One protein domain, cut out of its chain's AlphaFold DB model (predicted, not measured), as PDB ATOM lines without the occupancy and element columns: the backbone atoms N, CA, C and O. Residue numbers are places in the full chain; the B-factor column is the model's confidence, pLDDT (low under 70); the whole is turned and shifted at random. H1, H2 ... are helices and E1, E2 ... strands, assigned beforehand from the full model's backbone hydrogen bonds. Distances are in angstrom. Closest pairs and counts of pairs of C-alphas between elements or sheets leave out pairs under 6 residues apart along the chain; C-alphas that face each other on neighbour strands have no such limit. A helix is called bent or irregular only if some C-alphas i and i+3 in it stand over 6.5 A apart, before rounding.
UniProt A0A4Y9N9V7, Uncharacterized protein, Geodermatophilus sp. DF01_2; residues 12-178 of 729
ATOM      1  N   ALA A  12     -94.532  60.910 -51.442       89.06
ATOM      2  CA  ALA A  12     -94.896  62.185 -50.830       89.06
ATOM      3  C   ALA A  12     -95.493  62.021 -49.424       89.06
ATOM      4  O   ALA A  12     -95.085  62.728 -48.498       89.06
ATOM      5  N   GLU A  13     -96.406  61.070 -49.250       89.31
ATOM      6  CA  GLU A  13     -97.027  60.765 -47.964       89.31
ATOM      7  C   GLU A  13     -96.024  60.150 -46.979       89.31
ATOM      8  O   GLU A  13     -95.990  60.543 -45.808       89.31
ATOM      9  N   LEU A  14     -95.149  59.250 -47.449       90.75
ATOM     10  CA  LEU A  14     -94.056  58.699 -46.638       90.75
ATOM     11  C   LEU A  14     -93.138  59.809 -46.109       90.75
ATOM     12  O   LEU A  14     -92.908  59.892 -44.898       90.75
ATOM     13  N   ARG A  15     -92.682  60.717 -46.986       93.38
ATOM     14  CA  ARG A  15     -91.868  61.877 -46.585       93.38
ATOM     15  C   ARG A  15     -92.598  62.746 -45.566       93.38
ATOM     16  O   ARG A  15     -92.006  63.133 -44.560       93.38
ATOM     17  N   ARG A  16     -93.884  63.037 -45.790       93.38
ATOM     18  CA  ARG A  16     -94.690  63.869 -44.884       93.38
ATOM     19  C   ARG A  16     -94.756  63.281 -43.473       93.38
ATOM     20  O   ARG A  16     -94.606  64.028 -42.509       93.38
ATOM     21  N   ARG A  17     -94.962  61.964 -43.336       91.94
ATOM     22  CA  ARG A  17     -95.019  61.280 -42.027       91.94
ATOM     23  C   ARG A  17     -93.688  61.338 -41.287       91.94
ATOM     24  O   ARG A  17     -93.674  61.638 -40.097       91.94
ATOM     25  N   VAL A  18     -92.588  61.082 -41.991       92.38
ATOM     26  CA  VAL A  18     -91.235  61.130 -41.421       92.38
ATOM     27  C   VAL A  18     -90.896  62.545 -40.949       92.38
ATOM     28  O   VAL A  18     -90.502  62.733 -39.801       92.38
ATOM     29  N   LEU A  19     -91.135  63.557 -41.790       92.31
ATOM     30  CA  LEU A  19     -90.883  64.957 -41.440       92.31
ATOM     31  C   LEU A  19     -91.743  65.424 -40.262       92.31
ATOM     32  O   LEU A  19     -91.236  66.122 -39.389       92.31
ATOM     33  N   ALA A  20     -93.015  65.017 -40.204       91.19
ATOM     34  CA  ALA A  20     -93.882  65.320 -39.070       91.19
ATOM     35  C   ALA A  20     -93.350  64.704 -37.765       91.19
ATOM     36  O   ALA A  20     -93.308  65.387 -36.745       91.19
ATOM     37  N   ALA A  21     -92.885  63.450 -37.800       90.81
ATOM     38  CA  ALA A  21     -92.309  62.781 -36.632       90.81
ATOM     39  C   ALA A  21     -91.002  63.441 -36.158       90.81
ATOM     40  O   ALA A  21     -90.774  63.578 -34.957       90.81
ATOM     41  N   TRP A  22     -90.151  63.873 -37.088       94.12
ATOM     42  CA  TRP A  22     -88.926  64.599 -36.757       94.12
ATOM     43  C   TRP A  22     -89.195  66.006 -36.223       94.12
ATOM     44  O   TRP A  22     -88.526  66.435 -35.286       94.12
ATOM     45  N   ALA A  23     -90.175  66.717 -36.786       90.19
ATOM     46  CA  ALA A  23     -90.571  68.042 -36.315       90.19
ATOM     47  C   ALA A  23     -91.158  67.999 -34.895       90.19
ATOM     48  O   ALA A  23     -90.862  68.880 -34.091       90.19
ATOM     49  N   ASP A  24     -91.954  66.969 -34.587       91.88
ATOM     50  CA  ASP A  24     -92.529  66.738 -33.254       91.88
ATOM     51  C   ASP A  24     -91.466  66.294 -32.233       91.88
ATOM     52  O   ASP A  24     -91.489  66.697 -31.069       91.88
ATOM     53  N   SER A  25     -90.477  65.502 -32.668       90.94
ATOM     54  CA  SER A  25     -89.390  65.023 -31.816       90.94
ATOM     55  C   SER A  25     -88.038  65.027 -32.545       90.94
ATOM     56  O   SER A  25     -87.679  64.042 -33.198       90.94
ATOM     57  N   PRO A  26     -87.202  66.068 -32.358       89.31
ATOM     58  CA  PRO A  26     -85.844  66.108 -32.916       89.31
ATOM     59  C   PRO A  26     -84.951  64.942 -32.459       89.31
ATOM     60  O   PRO A  26     -83.992  64.573 -33.135       89.31
ATOM     61  N   ALA A  27     -85.290  64.300 -31.333       87.81
ATOM     62  CA  ALA A  27     -84.635  63.074 -30.890       87.81
ATOM     63  C   ALA A  27     -84.812  61.918 -31.891       87.81
ATOM     64  O   ALA A  27     -83.870  61.150 -32.067       87.81
ATOM     65  N   ARG A  28     -85.955  61.824 -32.590       89.00
ATOM     66  CA  ARG A  28     -86.199  60.820 -33.643       89.00
ATOM     67  C   ARG A  28     -85.308  61.026 -34.859       89.00
ATOM     68  O   ARG A  28     -84.746  60.063 -35.363       89.00
ATOM     69  N   PHE A  29     -85.121  62.277 -35.278       90.31
ATOM     70  CA  PHE A  29     -84.175  62.612 -36.344       90.31
ATOM     71  C   PHE A  29     -82.755  62.156 -35.983       90.31
ATOM     72  O   PHE A  29     -82.083  61.503 -36.780       90.31
ATOM     73  N   ARG A  30     -82.320  62.435 -34.747       89.62
ATOM     74  CA  ARG A  30     -81.023  61.976 -34.235       89.62
ATOM     75  C   ARG A  30     -80.927  60.449 -34.181       89.62
ATOM     76  O   ARG A  30     -79.888  59.908 -34.539       89.62
ATOM     77  N   GLU A  31     -81.973  59.761 -33.726       88.50
ATOM     78  CA  GLU A  31     -82.031  58.293 -33.692       88.50
ATOM     79  C   GLU A  31     -81.877  57.689 -35.090       88.50
ATOM     80  O   GLU A  31     -81.069  56.780 -35.266       88.50
ATOM     81  N   ASP A  32     -82.598  58.213 -36.084       89.62
ATOM     82  CA  ASP A  32     -82.515  57.747 -37.469       89.62
ATOM     83  C   ASP A  32     -81.128  57.977 -38.069       89.62
ATOM     84  O   ASP A  32     -80.556  57.076 -38.679       89.62
ATOM     85  N   ALA A  33     -80.562  59.163 -37.847       87.75
ATOM     86  CA  ALA A  33     -79.248  59.514 -38.361       87.75
ATOM     87  C   ALA A  33     -78.124  58.703 -37.695       87.75
ATOM     88  O   ALA A  33     -77.203  58.249 -38.370       87.75
ATOM     89  N   ASN A  34     -78.223  58.451 -36.386       86.50
ATOM     90  CA  ASN A  34     -77.294  57.565 -35.686       86.50
ATOM     91  C   ASN A  34     -77.444  56.114 -36.158       86.50
ATOM     92  O   ASN A  34     -76.443  55.432 -36.324       86.50
ATOM     93  N   ALA A  35     -78.669  55.646 -36.411       85.12
ATOM     94  CA  ALA A  35     -78.899  54.287 -36.890       85.12
ATOM     95  C   ALA A  35     -78.286  54.045 -38.279       85.12
ATOM     96  O   ALA A  35     -77.736  52.970 -38.509       85.12
ATOM     97  N   GLU A  36     -78.353  55.019 -39.189       86.69
ATOM     98  CA  GLU A  36     -77.667  54.936 -40.484       86.69
ATOM     99  C   GLU A  36     -76.142  55.022 -40.328       86.69
ATOM    100  O   GLU A  36     -75.429  54.177 -40.870       86.69
ATOM    101  N   GLU A  37     -75.626  55.962 -39.526       82.50
ATOM    102  CA  GLU A  37     -74.182  56.086 -39.280       82.50
ATOM    103  C   GLU A  37     -73.575  54.846 -38.615       82.50
ATOM    104  O   GLU A  37     -72.489  54.423 -39.007       82.50
ATOM    105  N   ASP A  38     -74.265  54.235 -37.651       80.50
ATOM    106  CA  ASP A  38     -73.826  53.004 -36.985       80.50
ATOM    107  C   ASP A  38     -73.761  51.829 -37.971       80.50
ATOM    108  O   ASP A  38     -72.877  50.975 -37.873       80.50
ATOM    109  N   LEU A  39     -74.671  51.781 -38.951       75.19
ATOM    110  CA  LEU A  39     -74.655  50.763 -40.001       75.19
ATOM    111  C   LEU A  39     -73.508  51.002 -40.989       75.19
ATOM    112  O   LEU A  39     -72.803  50.052 -41.326       75.19
ATOM    113  N   VAL A  40     -73.265  52.254 -41.384       74.62
ATOM    114  CA  VAL A  40     -72.182  52.628 -42.311       74.62
ATOM    115  C   VAL A  40     -70.792  52.473 -41.676       74.62
ATOM    116  O   VAL A  40     -69.873  51.973 -42.324       74.62
ATOM    117  N   ARG A  41     -70.617  52.869 -40.406       70.56
ATOM    118  CA  ARG A  41     -69.335  52.790 -39.673       70.56
ATOM    119  C   ARG A  41     -69.081  51.423 -39.024       70.56
ATOM    120  O   ARG A  41     -67.939  51.134 -38.667       70.56
ATOM    121  N   GLY A  42     -70.120  50.605 -38.854       67.38
ATOM    122  CA  GLY A  42     -70.065  49.262 -38.275       67.38
ATOM    123  C   GLY A  42     -69.848  48.138 -39.301       67.38
ATOM    124  O   GLY A  42     -69.149  48.284 -40.298       67.38
ATOM    125  N   GLY A  43     -70.450  46.970 -39.043       58.84
ATOM    126  CA  GLY A  43     -70.172  45.704 -39.743       58.84
ATOM    127  C   GLY A  43     -70.632  45.569 -41.206       58.84
ATOM    128  O   GLY A  43     -70.561  44.460 -41.736       58.84
ATOM    129  N   TYR A  44     -71.111  46.640 -41.853       59.38
ATOM    130  CA  TYR A  44     -71.625  46.604 -43.234       59.38
ATOM    131  C   TYR A  44     -70.692  47.218 -44.288       59.38
ATOM    132  O   TYR A  44     -70.968  47.060 -45.478       59.38
ATOM    133  N   ARG A  45     -69.567  47.834 -43.889       59.84
ATOM    134  CA  ARG A  45     -68.617  48.487 -44.812       59.84
ATOM    135  C   ARG A  45     -68.116  47.570 -45.942       59.84
ATOM    136  O   ARG A  45     -67.981  48.032 -47.067       59.84
ATOM    137  N   ASP A  46     -67.958  46.272 -45.673       69.38
ATOM    138  CA  ASP A  46     -67.468  45.279 -46.648       69.38
ATOM    139  C   ASP A  46     -68.566  44.329 -47.169       69.38
ATOM    140  O   ASP A  46     -68.275  43.276 -47.738       69.38
ATOM    141  N   ARG A  47     -69.849  44.652 -46.949       82.00
ATOM    142  CA  ARG A  47     -70.971  43.748 -47.272       82.00
ATOM    143  C   ARG A  47     -71.867  44.204 -48.414       82.00
ATOM    144  O   ARG A  47     -72.754  43.443 -48.785       82.00
ATOM    145  N   LEU A  48     -71.619  45.369 -49.020       86.56
ATOM    146  CA  LEU A  48     -72.460  45.936 -50.085       86.56
ATOM    147  C   LEU A  48     -72.870  44.905 -51.151       86.56
ATOM    148  O   LEU A  48     -74.057  44.708 -51.395       86.56
ATOM    149  N   LEU A  49     -71.903  44.203 -51.751       88.50
ATOM    150  CA  LEU A  49     -72.192  43.236 -52.817       88.50
ATOM    151  C   LEU A  49     -72.967  42.009 -52.318       88.50
ATOM    152  O   LEU A  49     -73.815  41.488 -53.038       88.50
ATOM    153  N   VAL A  50     -72.705  41.568 -51.084       88.00
ATOM    154  CA  VAL A  50     -73.401  40.433 -50.460       88.00
ATOM    155  C   VAL A  50     -74.857  40.795 -50.174       88.00
ATOM    156  O   VAL A  50     -75.753  40.025 -50.503       88.00
ATOM    157  N   GLU A  51     -75.108  41.988 -49.633       88.12
ATOM    158  CA  GLU A  51     -76.462  42.472 -49.349       88.12
ATOM    159  C   GLU A  51     -77.256  42.720 -50.643       88.12
ATOM    160  O   GLU A  51     -78.440  42.385 -50.719       88.12
ATOM    161  N   LEU A  52     -76.616  43.236 -51.702       89.81
ATOM    162  CA  LEU A  52     -77.240  43.364 -53.025       89.81
ATOM    163  C   LEU A  52     -77.577  41.995 -53.635       89.81
ATOM    164  O   LEU A  52     -78.681  41.815 -54.150       89.81
ATOM    165  N   ALA A  53     -76.673  41.015 -53.537       90.19
ATOM    166  CA  ALA A  53     -76.921  39.641 -53.982       90.19
ATOM    167  C   ALA A  53     -78.070  38.979 -53.215       90.19
ATOM    168  O   ALA A  53     -78.916  38.318 -53.815       90.19
ATOM    169  N   GLN A  54     -78.147  39.208 -51.908       88.44
ATOM    170  CA  GLN A  54     -79.222  38.694 -51.072       88.44
ATOM    171  C   GLN A  54     -80.572  39.348 -51.398       88.44
ATOM    172  O   GLN A  54     -81.564  38.642 -51.572       88.44
ATOM    173  N   ASN A  55     -80.614  40.673 -51.575       88.62
ATOM    174  CA  ASN A  55     -81.821  41.380 -52.014       88.62
ATOM    175  C   ASN A  55     -82.295  40.901 -53.398       88.62
ATOM    176  O   ASN A  55     -83.498  40.736 -53.615       88.62
ATOM    177  N   ALA A  56     -81.359  40.640 -54.316       89.88
ATOM    178  CA  ALA A  56     -81.650  40.083 -55.633       89.88
ATOM    179  C   ALA A  56     -82.226  38.660 -55.546       89.88
ATOM    180  O   ALA A  56     -83.234  38.368 -56.191       89.88
ATOM    181  N   ALA A  57     -81.632  37.792 -54.720       89.62
ATOM    182  CA  ALA A  57     -82.116  36.432 -54.490       89.62
ATOM    183  C   ALA A  57     -83.522  36.420 -53.869       89.62
ATOM    184  O   ALA A  57     -84.395  35.689 -54.329       89.62
ATOM    185  N   ASP A  58     -83.771  37.284 -52.885       85.00
ATOM    186  CA  ASP A  58     -85.084  37.452 -52.264       85.00
ATOM    187  C   ASP A  58     -86.147  37.918 -53.268       85.00
ATOM    188  O   ASP A  58     -87.291  37.462 -53.231       85.00
ATOM    189  N   ALA A  59     -85.796  38.855 -54.152       88.31
ATOM    190  CA  ALA A  59     -86.706  39.329 -55.189       88.31
ATOM    191  C   ALA A  59     -87.012  38.229 -56.214       88.31
ATOM    192  O   ALA A  59     -88.169  38.073 -56.602       88.31
ATOM    193  N   ALA A  60     -86.009  37.451 -56.626       89.44
ATOM    194  CA  ALA A  60     -86.184  36.312 -57.523       89.44
ATOM    195  C   ALA A  60     -87.069  35.223 -56.899       89.44
ATOM    196  O   ALA A  60     -87.999  34.752 -57.549       89.44
ATOM    197  N   ALA A  61     -86.850  34.908 -55.618       88.88
ATOM    198  CA  ALA A  61     -87.673  33.967 -54.865       88.88
ATOM    199  C   ALA A  61     -89.135  34.427 -54.771       88.88
ATOM    200  O   ALA A  61     -90.037  33.628 -55.000       88.88
ATOM    201  N   ARG A  62     -89.387  35.720 -54.509       83.81
ATOM    202  CA  ARG A  62     -90.753  36.283 -54.496       83.81
ATOM    203  C   ARG A  62     -91.463  36.217 -55.850       83.81
ATOM    204  O   ARG A  62     -92.686  36.194 -55.870       83.81
ATOM    205  N   ALA A  63     -90.718  36.248 -56.952       87.25
ATOM    206  CA  ALA A  63     -91.271  36.150 -58.302       87.25
ATOM    207  C   ALA A  63     -91.249  34.727 -58.874       87.25
ATOM    208  O   ALA A  63     -91.671  34.548 -60.011       87.25
ATOM    209  N   GLU A  64     -90.743  33.744 -58.124       91.75
ATOM    210  CA  GLU A  64     -90.627  32.346 -58.559       91.75
ATOM    211  C   GLU A  64     -89.834  32.169 -59.874       91.75
ATOM    212  O   GLU A  64     -90.111  31.283 -60.680       91.75
ATOM    213  N   VAL A  65     -88.804  33.000 -60.095       87.69
ATOM    214  CA  VAL A  65     -87.938  32.953 -61.291       87.69
ATOM    215  C   VAL A  65     -86.472  32.687 -60.930       87.69
ATOM    216  O   VAL A  65     -86.031  33.052 -59.838       87.69
ATOM    217  N   PRO A  66     -85.657  32.118 -61.842       88.94
ATOM    218  CA  PRO A  66     -84.211  32.056 -61.659       88.94
ATOM    219  C   PRO A  66     -83.601  33.449 -61.432       88.94
ATOM    220  O   PRO A  66     -83.764  34.366 -62.247       88.94
ATOM    221  N   GLY A  67     -82.879  33.606 -60.323       88.25
ATOM    222  CA  GLY A  67     -82.211  34.855 -59.965       88.25
ATOM    223  C   GLY A  67     -80.936  35.076 -60.774       88.25
ATOM    224  O   GLY A  67     -80.023  34.254 -60.749       88.25
ATOM    225  N   ARG A  68     -80.850  36.210 -61.469       92.19
ATOM    226  CA  ARG A  68     -79.617  36.737 -62.062       92.19
ATOM    227  C   ARG A  68     -79.353  38.107 -61.462       92.19
ATOM    228  O   ARG A  68     -80.261  38.927 -61.434       92.19
ATOM    229  N   LEU A  69     -78.121  38.350 -61.022       92.38
ATOM    230  CA  LEU A  69     -77.628  39.667 -60.621       92.38
ATOM    231  C   LEU A  69     -76.476  40.055 -61.552       92.38
ATOM    232  O   LEU A  69     -75.516  39.302 -61.696       92.38
ATOM    233  N   ARG A  70     -76.572  41.235 -62.163       94.50
ATOM    234  CA  ARG A  70     -75.490  41.892 -62.899       94.50
ATOM    235  C   ARG A  70     -75.002  43.082 -62.084       94.50
ATOM    236  O   ARG A  70     -75.807  43.918 -61.681       94.50
ATOM    237  N   LEU A  71     -73.693  43.145 -61.878       92.31
ATOM    238  CA  LEU A  71     -72.996  44.275 -61.274       92.31
ATOM    239  C   LEU A  71     -72.096  44.898 -62.337       92.31
ATOM    240  O   LEU A  71     -71.380  44.178 -63.031       92.31
ATOM    241  N   GLU A  72     -72.155  46.214 -62.478       93.31
ATOM    242  CA  GLU A  72     -71.385  46.960 -63.469       93.31
ATOM    243  C   GLU A  72     -70.953  48.298 -62.876       93.31
ATOM    244  O   GLU A  72     -71.786  49.033 -62.352       93.31
ATOM    245  N   LEU A  73     -69.662  48.608 -62.961       91.19
ATOM    246  CA  LEU A  73     -69.132  49.933 -62.661       91.19
ATOM    247  C   LEU A  73     -69.048  50.706 -63.981       91.19
ATOM    248  O   LEU A  73     -68.397  50.241 -64.915       91.19
ATOM    249  N   ALA A  74     -69.758  51.828 -64.078       85.81
ATOM    250  CA  ALA A  74     -69.850  52.640 -65.289       85.81
ATOM    251  C   ALA A  74     -69.462  54.096 -65.000       85.81
ATOM    252  O   ALA A  74     -69.717  54.585 -63.904       85.81
ATOM    253  N   ASP A  75     -68.903  54.787 -65.991       81.62
ATOM    254  CA  ASP A  75     -68.663  56.235 -65.935       81.62
ATOM    255  C   ASP A  75     -70.009  56.986 -65.881       81.62
ATOM    256  O   ASP A  75     -70.964  56.626 -66.588       81.62
ATOM    257  N   ASP A  76     -70.112  57.992 -65.015       74.19
ATOM    258  CA  ASP A  76     -71.321  58.806 -64.852       74.19
ATOM    259  C   ASP A  76     -71.444  59.946 -65.879       74.19
ATOM    260  O   ASP A  76     -72.480  60.614 -65.949       74.19
ATOM    261  N   GLY A  77     -70.420  60.138 -66.717       69.38
ATOM    262  CA  GLY A  77     -70.332  61.183 -67.732       69.38
ATOM    263  C   GLY A  77     -69.927  62.556 -67.186       69.38
ATOM    264  O   GLY A  77     -69.824  63.506 -67.964       69.38
ATOM    265  N   ALA A  78     -69.691  62.673 -65.878       69.88
ATOM    266  CA  ALA A  78     -69.281  63.880 -65.163       69.88
ATOM    267  C   ALA A  78     -67.927  63.712 -64.436       69.88
ATOM    268  O   ALA A  78     -67.517  64.599 -63.684       69.88
ATOM    269  N   GLY A  79     -67.210  62.611 -64.700       70.25
ATOM    270  CA  GLY A  79     -65.907  62.301 -64.105       70.25
ATOM    271  C   GLY A  79     -65.982  61.490 -62.806       70.25
ATOM    272  O   GLY A  79     -64.976  61.405 -62.101       70.25
ATOM    273  N   GLY A  80     -67.146  60.915 -62.486       79.06
ATOM    274  CA  GLY A  80     -67.367  59.968 -61.395       79.06
ATOM    275  C   GLY A  80     -67.738  58.563 -61.887       79.06
ATOM    276  O   GLY A  80     -67.865  58.298 -63.083       79.06
ATOM    277  N   GLU A  81     -67.916  57.637 -60.945       87.06
ATOM    278  CA  GLU A  81     -68.289  56.245 -61.221       87.06
ATOM    279  C   GLU A  81     -69.635  55.903 -60.569       87.06
ATOM    280  O   GLU A  81     -69.910  56.270 -59.426       87.06
ATOM    281  N   VAL A  82     -70.469  55.138 -61.275       89.88
ATOM    282  CA  VAL A  82     -71.756  54.625 -60.789       89.88
ATOM    283  C   VAL A  82     -71.729  53.102 -60.781       89.88
ATOM    284  O   VAL A  82     -71.577  52.457 -61.820       89.88
ATOM    285  N   LEU A  83     -71.963  52.514 -59.605       91.88
ATOM    286  CA  LEU A  83     -72.216  51.082 -59.470       91.88
ATOM    287  C   LEU A  83     -73.682  50.774 -59.808       91.88
ATOM    288  O   LEU A  83     -74.596  51.111 -59.056       91.88
ATOM    289  N   ARG A  84     -73.909  50.081 -60.923       92.81
ATOM    290  CA  ARG A  84     -75.220  49.581 -61.346       92.81
ATOM    291  C   ARG A  84     -75.393  48.133 -60.902       92.81
ATOM    292  O   ARG A  84     -74.624  47.259 -61.300       92.81
ATOM    293  N   ALA A  85     -76.440  47.873 -60.124       92.00
ATOM    294  CA  ALA A  85     -76.871  46.531 -59.745       92.00
ATOM    295  C   ALA A  85     -78.248  46.243 -60.356       92.00
ATOM    296  O   ALA A  85     -79.231  46.889 -60.002       92.00
ATOM    297  N   ALA A  86     -78.321  45.287 -61.285       92.94
ATOM    298  CA  ALA A  86     -79.557  44.905 -61.966       92.94
ATOM    299  C   ALA A  86     -79.878  43.434 -61.704       92.94
ATOM    300  O   ALA A  86     -79.039  42.566 -61.959       92.94
ATOM    301  N   ASN A  87     -81.090  43.141 -61.229       91.44
ATOM    302  CA  ASN A  87     -81.520  41.777 -60.947       91.44
ATOM    303  C   ASN A  87     -82.819  41.379 -61.654       91.44
ATOM    304  O   ASN A  87     -83.653  42.219 -61.985       91.44
ATOM    305  N   THR A  88     -83.007  40.073 -61.836       85.31
ATOM    306  CA  THR A  88     -84.323  39.486 -62.114       85.31
ATOM    307  C   THR A  88     -85.077  39.262 -60.801       85.31
ATOM    308  O   THR A  88     -84.469  38.955 -59.772       85.31
ATOM    309  N   GLY A  89     -86.398  39.441 -60.805       88.75
ATOM    310  CA  GLY A  89     -87.236  39.200 -59.630       88.75
ATOM    311  C   GLY A  89     -88.478  40.080 -59.567       88.75
ATOM    312  O   GLY A  89     -88.812  40.774 -60.527       88.75
ATOM    313  N   ALA A  90     -89.165  40.028 -58.424       88.38
ATOM    314  CA  ALA A  90     -90.392  40.774 -58.187       88.38
ATOM    315  C   ALA A  90     -90.144  42.290 -58.308       88.38
ATOM    316  O   ALA A  90     -89.155  42.782 -57.747       88.38
ATOM    317  N   PRO A  91     -91.018  43.032 -59.016       88.56
ATOM    318  CA  PRO A  91     -90.888  44.476 -59.153       88.56
ATOM    319  C   PRO A  91     -91.057  45.187 -57.804       88.56
ATOM    320  O   PRO A  91     -91.658  44.653 -56.871       88.56
ATOM    321  N   LEU A  92     -90.516  46.402 -57.705       87.38
ATOM    322  CA  LEU A  92     -90.628  47.241 -56.512       87.38
ATOM    323  C   LEU A  92     -92.090  47.662 -56.308       87.38
ATOM    324  O   LEU A  92     -92.752  48.082 -57.251       87.38
ATOM    325  N   ASP A  93     -92.599  47.580 -55.087       86.19
ATOM    326  CA  ASP A  93     -93.950  48.012 -54.735       86.19
ATOM    327  C   ASP A  93     -93.925  49.056 -53.606       86.19
ATOM    328  O   ASP A  93     -92.879  49.354 -53.019       86.19
ATOM    329  N   ALA A  94     -95.085  49.645 -53.302       85.50
ATOM    330  CA  ALA A  94     -95.199  50.677 -52.269       85.50
ATOM    331  C   ALA A  94     -94.770  50.158 -50.880       85.50
ATOM    332  O   ALA A  94     -94.112  50.871 -50.120       85.50
ATOM    333  N   ALA A  95     -95.078  48.894 -50.567       83.62
ATOM    334  CA  ALA A  95     -94.657  48.248 -49.326       83.62
ATOM    335  C   ALA A  95     -93.129  48.086 -49.252       83.62
ATOM    336  O   ALA A  95     -92.530  48.317 -48.200       83.62
ATOM    337  N   GLY A  96     -92.490  47.744 -50.371       86.88
ATOM    338  CA  GLY A  96     -91.044  47.679 -50.529       86.88
ATOM    339  C   GLY A  96     -90.388  49.035 -50.303       86.88
ATOM    340  O   GLY A  96     -89.471  49.122 -49.492       86.88
ATOM    341  N   VAL A  97     -90.892  50.107 -50.926       88.75
ATOM    342  CA  VAL A  97     -90.382  51.477 -50.712       88.75
ATOM    343  C   VAL A  97     -90.528  51.912 -49.255       88.75
ATOM    344  O   VAL A  97     -89.577  52.436 -48.676       88.75
ATOM    345  N   GLN A  98     -91.669  51.634 -48.620       87.06
ATOM    346  CA  GLN A  98     -91.856  51.898 -47.192       87.06
ATOM    347  C   GLN A  98     -90.867  51.096 -46.324       87.06
ATOM    348  O   GLN A  98     -90.336  51.616 -45.340       87.06
ATOM    349  N   GLY A  99     -90.597  49.839 -46.684       85.38
ATOM    350  CA  GLY A  99     -89.615  48.991 -46.010       85.38
ATOM    351  C   GLY A  99     -88.180  49.502 -46.155       85.38
ATOM    352  O   GLY A  99     -87.427  49.470 -45.189       85.38
ATOM    353  N   LEU A 100     -87.815  50.031 -47.326       87.44
ATOM    354  CA  LEU A 100     -86.522  50.687 -47.552       87.44
ATOM    355  C   LEU A 100     -86.409  51.991 -46.746       87.44
ATOM    356  O   LEU A 100     -85.343  52.291 -46.216       87.44
ATOM    357  N   ALA A 101     -87.521  52.721 -46.604       87.00
ATOM    358  CA  ALA A 101     -87.574  53.994 -45.891       87.00
ATOM    359  C   ALA A 101     -87.563  53.871 -44.349       87.00
ATOM    360  O   ALA A 101     -87.397  54.871 -43.648       87.00
ATOM    361  N   SER A 102     -87.730  52.662 -43.790       79.62
ATOM    362  CA  SER A 102     -87.879  52.420 -42.345       79.62
ATOM    363  C   SER A 102     -86.847  51.410 -41.809       79.62
ATOM    364  O   SER A 102     -86.861  50.232 -42.148       79.62
ATOM    365  N   LEU A 103     -85.921  51.838 -40.932       67.81
ATOM    366  CA  LEU A 103     -84.901  50.928 -40.376       67.81
ATOM    367  C   LEU A 103     -85.550  50.122 -39.254       67.81
ATOM    368  O   LEU A 103     -86.209  50.682 -38.380       67.81
ATOM    369  N   ARG A 104     -85.311  48.806 -39.259       59.47
ATOM    370  CA  ARG A 104     -85.786  47.838 -38.249       59.47
ATOM    371  C   ARG A 104     -87.306  47.619 -38.190       59.47
ATOM    372  O   ARG A 104     -87.767  46.894 -37.311       59.47
ATOM    373  N   ALA A 105     -88.072  48.136 -39.149       52.09
ATOM    374  CA  ALA A 105     -89.503  47.864 -39.300       52.09
ATOM    375  C   ALA A 105     -89.770  46.948 -40.510       52.09
ATOM    376  O   ALA A 105     -90.566  47.263 -41.387       52.09
ATOM    377  N   SER A 106     -89.090  45.800 -40.599       46.34
ATOM    378  CA  SER A 106     -89.366  44.865 -41.695       46.34
ATOM    379  C   SER A 106     -90.717  44.166 -41.498       46.34
ATOM    380  O   SER A 106     -90.975  43.571 -40.451       46.34
ATOM    381  N   ALA A 107     -91.551  44.186 -42.540       46.31
ATOM    382  CA  ALA A 107     -92.809  43.443 -42.646       46.31
ATOM    383  C   ALA A 107     -92.624  41.928 -42.902       46.31
ATOM    384  O   ALA A 107     -93.597  41.221 -43.143       46.31
ATOM    385  N   LYS A 108     -91.397  41.389 -42.840       52.41
ATOM    386  CA  LYS A 108     -91.149  39.941 -42.927       52.41
ATOM    387  C   LYS A 108     -91.350  39.285 -41.557       52.41
ATOM    388  O   LYS A 108     -90.382  39.056 -40.834       52.41
ATOM    389  N   ARG A 109     -92.603  39.001 -41.180       45.41
ATOM    390  CA  ARG A 109     -92.904  38.188 -39.985       45.41
ATOM    391  C   ARG A 109     -93.266  36.722 -40.266       45.41
ATOM    392  O   ARG A 109     -93.050  35.925 -39.363       45.41
ATOM    393  N   ASP A 110     -93.638  36.330 -41.492       42.72
ATOM    394  CA  ASP A 110     -94.321  35.031 -41.693       42.72
ATOM    395  C   ASP A 110     -93.791  34.097 -42.816       42.72
ATOM    396  O   ASP A 110     -94.571  33.345 -43.392       42.72
ATOM    397  N   GLN A 111     -92.484  34.052 -43.135       44.28
ATOM    398  CA  GLN A 111     -91.943  33.014 -44.050       44.28
ATOM    399  C   GLN A 111     -90.772  32.205 -43.442       44.28
ATOM    400  O   GLN A 111     -89.722  32.786 -43.143       44.28
ATOM    401  N   PRO A 112     -90.902  30.868 -43.277       35.78
ATOM    402  CA  PRO A 112     -89.805  30.007 -42.843       35.78
ATOM    403  C   PRO A 112     -88.766  29.858 -43.964       35.78
ATOM    404  O   PRO A 112     -89.094  29.411 -45.057       35.78
ATOM    405  N   GLY A 113     -87.510  30.221 -43.686       48.19
ATOM    406  CA  GLY A 113     -86.379  30.053 -44.614       48.19
ATOM    407  C   GLY A 113     -85.740  31.348 -45.127       48.19
ATOM    408  O   GLY A 113     -84.655  31.283 -45.699       48.19
ATOM    409  N   SER A 114     -86.325  32.530 -44.875       43.25
ATOM    410  CA  SER A 114     -85.657  33.800 -45.203       43.25
ATOM    411  C   SER A 114     -84.627  34.161 -44.122       43.25
ATOM    412  O   SER A 114     -84.972  34.525 -42.994       43.25
ATOM    413  N   VAL A 115     -83.340  34.025 -44.435       38.69
ATOM    414  CA  VAL A 115     -82.256  34.527 -43.583       38.69
ATOM    415  C   VAL A 115     -82.130  36.021 -43.878       38.69
ATOM    416  O   VAL A 115     -81.716  36.389 -44.963       38.69
ATOM    417  N   GLY A 116     -82.559  36.894 -42.959       45.91
ATOM    418  CA  GLY A 116     -82.544  38.354 -43.164       45.91
ATOM    419  C   GLY A 116     -83.381  39.117 -42.134       45.91
ATOM    420  O   GLY A 116     -84.290  39.863 -42.485       45.91
ATOM    421  N   ARG A 117     -83.127  38.889 -40.840       46.25
ATOM    422  CA  ARG A 117     -84.055  39.215 -39.735       46.25
ATOM    423  C   ARG A 117     -84.145  40.699 -39.331       46.25
ATOM    424  O   ARG A 117     -84.826  41.001 -38.358       46.25
ATOM    425  N   PHE A 118     -83.484  41.634 -40.018       50.50
ATOM    426  CA  PHE A 118     -83.334  42.996 -39.471       50.50
ATOM    427  C   PHE A 118     -83.715  44.160 -40.391       50.50
ATOM    428  O   PHE A 118     -83.747  45.284 -39.907       50.50
ATOM    429  N   GLY A 119     -84.064  43.944 -41.667       54.50
ATOM    430  CA  GLY A 119     -84.479  45.055 -42.547       54.50
ATOM    431  C   GLY A 119     -83.432  46.176 -42.673       54.50
ATOM    432  O   GLY A 119     -83.791  47.326 -42.878       54.50
ATOM    433  N   VAL A 120     -82.151  45.844 -42.484       61.06
ATOM    434  CA  VAL A 120     -81.009  46.782 -42.480       61.06
ATOM    435  C   VAL A 120     -80.050  46.561 -43.653       61.06
ATOM    436  O   VAL A 120     -79.170  47.382 -43.866       61.06
ATOM    437  N   GLY A 121     -80.214  45.482 -44.432       72.19
ATOM    438  CA  GLY A 121     -79.271  45.107 -45.497       72.19
ATOM    439  C   GLY A 121     -79.150  46.147 -46.612       72.19
ATOM    440  O   GLY A 121     -78.059  46.398 -47.115       72.19
ATOM    441  N   PHE A 122     -80.246  46.841 -46.940       83.75
ATOM    442  CA  PHE A 122     -80.216  47.909 -47.941       83.75
ATOM    443  C   PHE A 122     -79.376  49.119 -47.507       83.75
ATOM    444  O   PHE A 122     -78.802  49.781 -48.362       83.75
ATOM    445  N   ALA A 123     -79.213  49.378 -46.204       85.88
ATOM    446  CA  ALA A 123     -78.416  50.510 -45.724       85.88
ATOM    447  C   ALA A 123     -76.930  50.425 -46.113       85.88
ATOM    448  O   ALA A 123     -76.248  51.445 -46.121       85.88
ATOM    449  N   ALA A 124     -76.438  49.241 -46.503       86.31
ATOM    450  CA  ALA A 124     -75.078  49.065 -47.002       86.31
ATOM    451  C   ALA A 124     -74.767  49.922 -48.247       86.31
ATOM    452  O   ALA A 124     -73.601  50.228 -48.482       86.31
ATOM    453  N   VAL A 125     -75.778  50.360 -49.017       88.88
ATOM    454  CA  VAL A 125     -75.574  51.264 -50.169       88.88
ATOM    455  C   VAL A 125     -74.981  52.613 -49.762       88.88
ATOM    456  O   VAL A 125     -74.238  53.202 -50.542       88.88
ATOM    457  N   LEU A 126     -75.222  53.060 -48.524       88.75
ATOM    458  CA  LEU A 126     -74.682  54.313 -47.991       88.75
ATOM    459  C   LEU A 126     -73.169  54.263 -47.739       88.75
ATOM    460  O   LEU A 126     -72.548  55.299 -47.539       88.75
ATOM    461  N   ALA A 127     -72.546  53.079 -47.769       85.88
ATOM    462  CA  ALA A 127     -71.086  52.977 -47.772       85.88
ATOM    463  C   ALA A 127     -70.468  53.391 -49.123       85.88
ATOM    464  O   ALA A 127     -69.261  53.617 -49.186       85.88
ATOM    465  N   ALA A 128     -71.275  53.462 -50.189       86.38
ATOM    466  CA  ALA A 128     -70.826  53.742 -51.551       86.38
ATOM    467  C   ALA A 128     -71.512  54.951 -52.208       86.38
ATOM    468  O   ALA A 128     -70.955  55.495 -53.156       86.38
ATOM    469  N   SER A 129     -72.699  55.370 -51.754       89.00
ATOM    470  CA  SER A 129     -73.414  56.513 -52.333       89.00
ATOM    471  C   SER A 129     -74.287  57.244 -51.314       89.00
ATOM    472  O   SER A 129     -75.069  56.622 -50.594       89.00
ATOM    473  N   ASP A 130     -74.217  58.574 -51.347       90.50
ATOM    474  CA  ASP A 130     -75.116  59.484 -50.627       90.50
ATOM    475  C   ASP A 130     -76.416  59.770 -51.411       90.50
ATOM    476  O   ASP A 130     -77.321  60.440 -50.902       90.50
ATOM    477  N   GLU A 131     -76.524  59.261 -52.645       92.12
ATOM    478  CA  GLU A 131     -77.690  59.394 -53.525       92.12
ATOM    479  C   GLU A 131     -78.047  58.058 -54.219       92.12
ATOM    480  O   GLU A 131     -77.862  57.903 -55.429       92.12
ATOM    481  N   PRO A 132     -78.508  57.029 -53.479       92.62
ATOM    482  CA  PRO A 132     -78.893  55.762 -54.089       92.62
ATOM    483  C   PRO A 132     -80.241  55.873 -54.825       92.62
ATOM    484  O   PRO A 132     -81.251  56.322 -54.274       92.62
ATOM    485  N   GLU A 133     -80.267  55.382 -56.066       91.50
ATOM    486  CA  GLU A 133     -81.451  55.329 -56.926       91.50
ATOM    487  C   GLU A 133     -81.871  53.875 -57.202       91.50
ATOM    488  O   GLU A 133     -81.048  53.026 -57.547       91.50
ATOM    489  N   LEU A 134     -83.170  53.587 -57.091       91.00
ATOM    490  CA  LEU A 134     -83.771  52.312 -57.466       91.00
ATOM    491  C   LEU A 134     -84.708  52.509 -58.654       91.00
ATOM    492  O   LEU A 134     -85.620  53.336 -58.613       91.00
ATOM    493  N   ARG A 135     -84.534  51.681 -59.686       88.81
ATOM    494  CA  ARG A 135     -85.397  51.655 -60.873       88.81
ATOM    495  C   ARG A 135     -86.048  50.289 -61.013       88.81
ATOM    496  O   ARG A 135     -85.362  49.270 -61.028       88.81
ATOM    497  N   SER A 136     -87.371  50.268 -61.140       86.81
ATOM    498  CA  SER A 136     -88.158  49.060 -61.379       86.81
ATOM    499  C   SER A 136     -89.204  49.297 -62.468       86.81
ATOM    500  O   SER A 136     -89.471  50.430 -62.865       86.81
ATOM    501  N   THR A 137     -89.820  48.228 -62.971       81.06
ATOM    502  CA  THR A 137     -90.831  48.309 -64.042       81.06
ATOM    503  C   THR A 137     -92.129  48.989 -63.603       81.06
ATOM    504  O   THR A 137     -92.919  49.402 -64.444       81.06
ATOM    505  N   THR A 138     -92.361  49.082 -62.297       81.56
ATOM    506  CA  THR A 138     -93.526  49.698 -61.641       81.56
ATOM    507  C   THR A 138     -93.290  51.156 -61.237       81.56
ATOM    508  O   THR A 138     -94.233  51.825 -60.825       81.56
ATOM    509  N   GLY A 139     -92.056  51.659 -61.351       83.44
ATOM    510  CA  GLY A 139     -91.652  53.004 -60.941       83.44
ATOM    511  C   GLY A 139     -90.212  53.040 -60.421       83.44
ATOM    512  O   GLY A 139     -89.560  52.004 -60.283       83.44
ATOM    513  N   GLY A 140     -89.711  54.236 -60.108       88.31
ATOM    514  CA  GLY A 140     -88.397  54.409 -59.485       88.31
ATOM    515  C   GLY A 140     -88.432  55.374 -58.306       88.31
ATOM    516  O   GLY A 140     -89.283  56.263 -58.249       88.31
ATOM    517  N   VAL A 141     -87.497  55.196 -57.372       91.00
ATOM    518  CA  VAL A 141     -87.294  56.097 -56.233       91.00
ATOM    519  C   VAL A 141     -85.822  56.448 -56.079       91.00
ATOM    520  O   VAL A 141     -84.951  55.615 -56.315       91.00
ATOM    521  N   VAL A 142     -85.550  57.672 -55.650       92.50
ATOM    522  CA  VAL A 142     -84.214  58.151 -55.295       92.50
ATOM    523  C   VAL A 142     -84.210  58.608 -53.840       92.50
ATOM    524  O   VAL A 142     -85.159  59.254 -53.393       92.50
ATOM    525  N   PHE A 143     -83.155  58.273 -53.106       94.00
ATOM    526  CA  PHE A 143     -82.813  58.878 -51.818       94.00
ATOM    527  C   PHE A 143     -81.604  59.786 -52.032       94.00
ATOM    528  O   PHE A 143     -80.789  59.488 -52.891       94.00
ATOM    529  N   SER A 144     -81.482  60.893 -51.299       93.94
ATOM    530  CA  SER A 144     -80.405  61.871 -51.512       93.94
ATOM    531  C   SER A 144     -80.122  62.660 -50.238       93.94
ATOM    532  O   SER A 144     -81.021  63.300 -49.681       93.94
ATOM    533  N   ALA A 145     -78.867  62.646 -49.789       92.44
ATOM    534  CA  ALA A 145     -78.414  63.429 -48.641       92.44
ATOM    535  C   ALA A 145     -78.621  64.938 -48.858       92.44
ATOM    536  O   ALA A 145     -79.064  65.639 -47.943       92.44
ATOM    537  N   ASP A 146     -78.353  65.437 -50.069       93.00
ATOM    538  CA  ASP A 146     -78.540  66.845 -50.442       93.00
ATOM    539  C   ASP A 146     -80.009  67.255 -50.351       93.00
ATOM    540  O   ASP A 146     -80.347  68.265 -49.721       93.00
ATOM    541  N   ARG A 147     -80.908  66.447 -50.927       93.62
ATOM    542  CA  ARG A 147     -82.348  66.724 -50.871       93.62
ATOM    543  C   ARG A 147     -82.885  66.615 -49.450       93.62
ATOM    544  O   ARG A 147     -83.737  67.423 -49.072       93.62
ATOM    545  N   THR A 148     -82.377  65.682 -48.642       94.00
ATOM    546  CA  THR A 148     -82.743  65.605 -47.224       94.00
ATOM    547  C   THR A 148     -82.309  66.872 -46.500       94.00
ATOM    548  O   THR A 148     -83.152  67.490 -45.851       94.00
ATOM    549  N   ARG A 149     -81.053  67.321 -46.658       93.31
ATOM    550  CA  ARG A 149     -80.543  68.575 -46.069       93.31
ATOM    551  C   ARG A 149     -81.400  69.779 -46.454       93.31
ATOM    552  O   ARG A 149     -81.816  70.534 -45.578       93.31
ATOM    553  N   ALA A 150     -81.714  69.923 -47.740       91.19
ATOM    554  CA  ALA A 150     -82.572  70.998 -48.232       91.19
ATOM    555  C   ALA A 150     -83.985  70.941 -47.626       91.19
ATOM    556  O   ALA A 150     -84.548  71.971 -47.262       91.19
ATOM    557  N   THR A 151     -84.543  69.739 -47.473       91.94
ATOM    558  CA  THR A 151     -85.887  69.550 -46.912       91.94
ATOM    559  C   THR A 151     -85.927  69.867 -45.415       91.94
ATOM    560  O   THR A 151     -86.828  70.574 -44.966       91.94
ATOM    561  N   VAL A 152     -84.951  69.392 -44.631       92.00
ATOM    562  CA  VAL A 152     -84.924  69.621 -43.174       92.00
ATOM    563  C   VAL A 152     -84.522  71.047 -42.796       92.00
ATOM    564  O   VAL A 152     -84.918  71.509 -41.731       92.00
ATOM    565  N   ALA A 153     -83.824  71.782 -43.671       87.25
ATOM    566  CA  ALA A 153     -83.570  73.216 -43.483       87.25
ATOM    567  C   ALA A 153     -84.870  74.042 -43.398       87.25
ATOM    568  O   ALA A 153     -84.896  75.097 -42.768       87.25
ATOM    569  N   GLY A 154     -85.964  73.546 -43.988       85.69
ATOM    570  CA  GLY A 154     -87.304  74.125 -43.873       85.69
ATOM    571  C   GLY A 154     -88.066  73.746 -42.596       85.69
ATOM    572  O   GLY A 154     -89.223  74.139 -42.456       85.69
ATOM    573  N   VAL A 155     -87.462  72.985 -41.673       89.69
ATOM    574  CA  VAL A 155     -88.088  72.513 -40.425       89.69
ATOM    575  C   VAL A 155     -87.352  73.126 -39.223       89.69
ATOM    576  O   VAL A 155     -86.363  72.557 -38.758       89.69
ATOM    577  N   PRO A 156     -87.830  74.260 -38.662       87.56
ATOM    578  CA  PRO A 156     -87.103  75.001 -37.626       87.56
ATOM    579  C   PRO A 156     -86.694  74.160 -36.411       87.56
ATOM    580  O   PRO A 156     -85.592  74.338 -35.893       87.56
ATOM    581  N   ALA A 157     -87.537  73.201 -36.005       89.19
ATOM    582  CA  ALA A 157     -87.299  72.302 -34.872       89.19
ATOM    583  C   ALA A 157     -86.044  71.414 -35.019       89.19
ATOM    584  O   ALA A 157     -85.525  70.927 -34.016       89.19
ATOM    585  N   LEU A 158     -85.541  71.210 -36.241       90.31
ATOM    586  CA  LEU A 158     -84.371  70.371 -36.521       90.31
ATOM    587  C   LEU A 158     -83.065  71.161 -36.663       90.31
ATOM    588  O   LEU A 158     -81.999  70.550 -36.673       90.31
ATOM    589  N   THR A 159     -83.123  72.496 -36.731       88.19
ATOM    590  CA  THR A 159     -81.965  73.370 -37.013       88.19
ATOM    591  C   THR A 159     -80.787  73.099 -36.076       88.19
ATOM    592  O   THR A 159     -79.675  72.834 -36.535       88.19
ATOM    593  N   ASP A 160     -81.043  73.088 -34.765       87.06
ATOM    594  CA  ASP A 160     -80.010  72.849 -33.753       87.06
ATOM    595  C   ASP A 160     -79.437  71.431 -33.836       87.06
ATOM    596  O   ASP A 160     -78.252  71.220 -33.584       87.06
ATOM    597  N   GLU A 161     -80.267  70.444 -34.184       88.12
ATOM    598  CA  GLU A 161     -79.843  69.048 -34.265       88.12
ATOM    599  C   GLU A 161     -78.980  68.791 -35.505       88.12
ATOM    600  O   GLU A 161     -77.934  68.153 -35.402       88.12
ATOM    601  N   VAL A 162     -79.346  69.361 -36.655       88.44
ATOM    602  CA  VAL A 162     -78.533  69.308 -37.880       88.44
ATOM    603  C   VAL A 162     -77.189  70.011 -37.668       88.44
ATOM    604  O   VAL A 162     -76.148  69.475 -38.054       88.44
ATOM    605  N   ALA A 163     -77.186  71.174 -37.004       86.94
ATOM    606  CA  ALA A 163     -75.961  71.903 -36.676       86.94
ATOM    607  C   ALA A 163     -75.049  71.104 -35.725       86.94
ATOM    608  O   ALA A 163     -73.851  70.985 -35.985       86.94
ATOM    609  N   ARG A 164     -75.610  70.487 -34.671       88.31
ATOM    610  CA  ARG A 164     -74.866  69.604 -33.749       88.31
ATOM    611  C   ARG A 164     -74.201  68.424 -34.459       88.31
ATOM    612  O   ARG A 164     -73.135  67.990 -34.030       88.31
ATOM    613  N   ARG A 165     -74.808  67.918 -35.535       88.25
ATOM    614  CA  ARG A 165     -74.297  66.791 -36.332       88.25
ATOM    615  C   ARG A 165     -73.409  67.220 -37.504       88.25
ATOM    616  O   ARG A 165     -73.135  66.409 -38.384       88.25
ATOM    617  N   GLY A 166     -72.975  68.482 -37.557       85.31
ATOM    618  CA  GLY A 166     -72.101  68.977 -38.626       85.31
ATOM    619  C   GLY A 166     -72.725  68.879 -40.022       85.31
ATOM    620  O   GLY A 166     -72.005  68.707 -41.000       85.31
ATOM    621  N   GLY A 167     -74.058  68.943 -40.118       84.50
ATOM    622  CA  GLY A 167     -74.792  68.808 -41.379       84.50
ATOM    623  C   GLY A 167     -75.102  67.370 -41.808       84.50
ATOM    624  O   GLY A 167     -75.749  67.191 -42.837       84.50
ATOM    625  N   ALA A 168     -74.701  66.346 -41.046       87.62
ATOM    626  CA  ALA A 168     -75.037  64.957 -41.357       87.62
ATOM    627  C   ALA A 168     -76.532  64.666 -41.123       87.62
ATOM    628  O   ALA A 168     -77.075  64.952 -40.049       87.62
ATOM    629  N   VAL A 169     -77.183  64.058 -42.120       92.38
ATOM    630  CA  VAL A 169     -78.623  63.753 -42.152       92.38
ATOM    631  C   VAL A 169     -78.860  62.277 -42.495       92.38
ATOM    632  O   VAL A 169     -78.015  61.687 -43.166       92.38
ATOM    633  N   PRO A 170     -79.996  61.680 -42.096       91.75
ATOM    634  CA  PRO A 170     -80.352  60.336 -42.530       91.75
ATOM    635  C   PRO A 170     -80.848  60.351 -43.989       91.75
ATOM    636  O   PRO A 170     -81.790  61.066 -44.341       91.75
ATOM    637  N   VAL A 171     -80.198  59.580 -44.853       92.38
ATOM    638  CA  VAL A 171     -80.399  59.542 -46.307       92.38
ATOM    639  C   VAL A 171     -81.597  58.674 -46.679       92.38
ATOM    640  O   VAL A 171     -82.427  59.086 -47.490       92.38
ATOM    641  N   LEU A 172     -81.760  57.504 -46.057       92.06
ATOM    642  CA  LEU A 172     -82.731  56.484 -46.482       92.06
ATOM    643  C   LEU A 172     -84.127  56.686 -45.893       92.06
ATOM    644  O   LEU A 172     -84.877  55.735 -45.705       92.06
ATOM    645  N   ARG A 173     -84.496  57.923 -45.561       92.12
ATOM    646  CA  ARG A 173     -85.749  58.244 -44.854       92.12
ATOM    647  C   ARG A 173     -86.759  58.966 -45.696       92.12
ATOM    648  O   ARG A 173     -87.960  58.811 -45.500       92.12
ATOM    649  N   LEU A 174     -86.260  59.744 -46.641       93.50
ATOM    650  CA  LEU A 174     -87.077  60.540 -47.528       93.50
ATOM    651  C   LEU A 174     -86.892  59.999 -48.950       93.50
ATOM    652  O   LEU A 174     -85.900  60.332 -49.586       93.50
ATOM    653  N   PRO A 175     -87.795  59.142 -49.460       92.38
ATOM    654  CA  PRO A 175     -87.764  58.738 -50.865       92.38
ATOM    655  C   PRO A 175     -88.371  59.838 -51.745       92.38
ATOM    656  O   PRO A 175     -89.380  60.429 -51.363       92.38
ATOM    657  N   TRP A 176     -87.828  60.086 -52.936       92.06
ATOM    658  CA  TRP A 176     -88.435  60.915 -53.991       92.06
ATOM    659  C   TRP A 176     -88.717  60.078 -55.245       92.06
ATOM    660  O   TRP A 176     -87.965  59.142 -55.499       92.06
ATOM    661  N   PRO A 177     -89.731  60.407 -56.069       88.06
ATOM    662  CA  PRO A 177     -89.932  59.734 -57.351       88.06
ATOM    663  C   PRO A 177     -88.737  59.964 -58.288       88.06
ATOM    664  O   PRO A 177     -88.276  61.100 -58.438       88.06
ATOM    665  N   ALA A 178     -88.258  58.905 -58.940       83.31
ATOM    666  CA  ALA A 178     -87.309  58.999 -60.048       83.31
ATOM    667  C   ALA A 178     -88.074  59.109 -61.382       83.31
ATOM    668  O   ALA A 178     -89.111  58.468 -61.560       83.31
TER     669      ALA A 178
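AT A GLANCE: This is residues 12 to 178 of the 729 residues of an uncharacterized protein of Geodermatophilus sp. DF01_2 (UniProt A0A4Y9N9V7). Four helices, H1, H2, H6 and H7, gather loosely at one end, and at the other end H3 packs on the long strand hairpin E1 E2. H5, in the middle, touches both H2 and H3; H4 and the small hairpin E3 E4 also lie between the two ends, and residues 165 to 178 fold back from H7 through the middle. The 167 printed residues include seven named helices and four named strands, in the order H1 H2 H3 E1 E2 H4 H5 E3 E4 H6 H7; the class is mixed, and both two-stranded sheets, E1 - E2 and E3 - E4, are antiparallel. The whole is compact, with a radius of gyration of the C-alphas of 16.3 A and spans of 49 by 44 by 31 A.

HOW THE PARTS SIT: Begin at H1, residues 12 to 24, which only just touches H2, residues 26 to 41, with 3 pairs of C-alphas within 8 A, and only at the corner; the closest are Trp 22 and Phe 29, 5.2 A. H2 is the hub: its residues 36 to 40 touch H5, residues 121 to 127, about perpendicular at 81 degrees, closest C-alphas Val 40 and Ala 127, 5.6 A. Its residues 26 to 30 touch H7, residues 156 to 164, closest C-alphas Pro 26 and Leu 158, 5.8 A. H3, residues 48 to 62, touches H5 at a shallow tilt of 31 degrees, opposite ways, closest C-alphas Leu 48 and Ala 124, 5.1 A. In the hairpin of E1, residues 69 to 75, and E2, residues 81 to 87, find N 70 and O 86 within hydrogen-bond range, 2.8 A; the C-alphas of Ala 56 in H3 and Asn 87 in E2 are 5.6 A apart. H4, residues 94 to 101, is close but not clearly touching H5, closest C-alphas Leu 100 and Phe 122, 6.9 A. In the hairpin of E3, residues 133 to 136, and E4, residues 139 to 142, N 134 and O 141 are 2.8 A apart; residues 176 to 177 pair antiparallel with 141 to 142. H6, residues 145 to 152, is close but not clearly touching H7, closest C-alphas Val 152 and Leu 158, 6.7 A. Every O i to N i+4 pair is within hydrogen-bond range in H1, H2, H3, H4 and H6, against 3 of 5 in H7 and 0 of 3 in H5, where 4 of 4 O i to N i+3 pairs are.

IN THESE COORDINATES: Find C-alpha 12 at (-94.896, 62.185, -50.830), where H1 begins its 18.3 A. H2 measures 22.3 A, H3 21.1 A, and E1 and E2 19.6 A each. H7 ends at C-alpha 164, (-74.866, 69.604, -33.749); it is irregular, with C-alphas 157 and 160 7.4 A apart.

THE WHOLE: The C-alphas farthest apart, Pro 66 and Asp 160, are 49.6 A apart. The printed part has no cut, and H4 to H5 is a long link of 19 residues. Mean pLDDT of the printed part is 83.0; look for values under 70 at residues 42 to 46, 77 to 78 and 103 to 120.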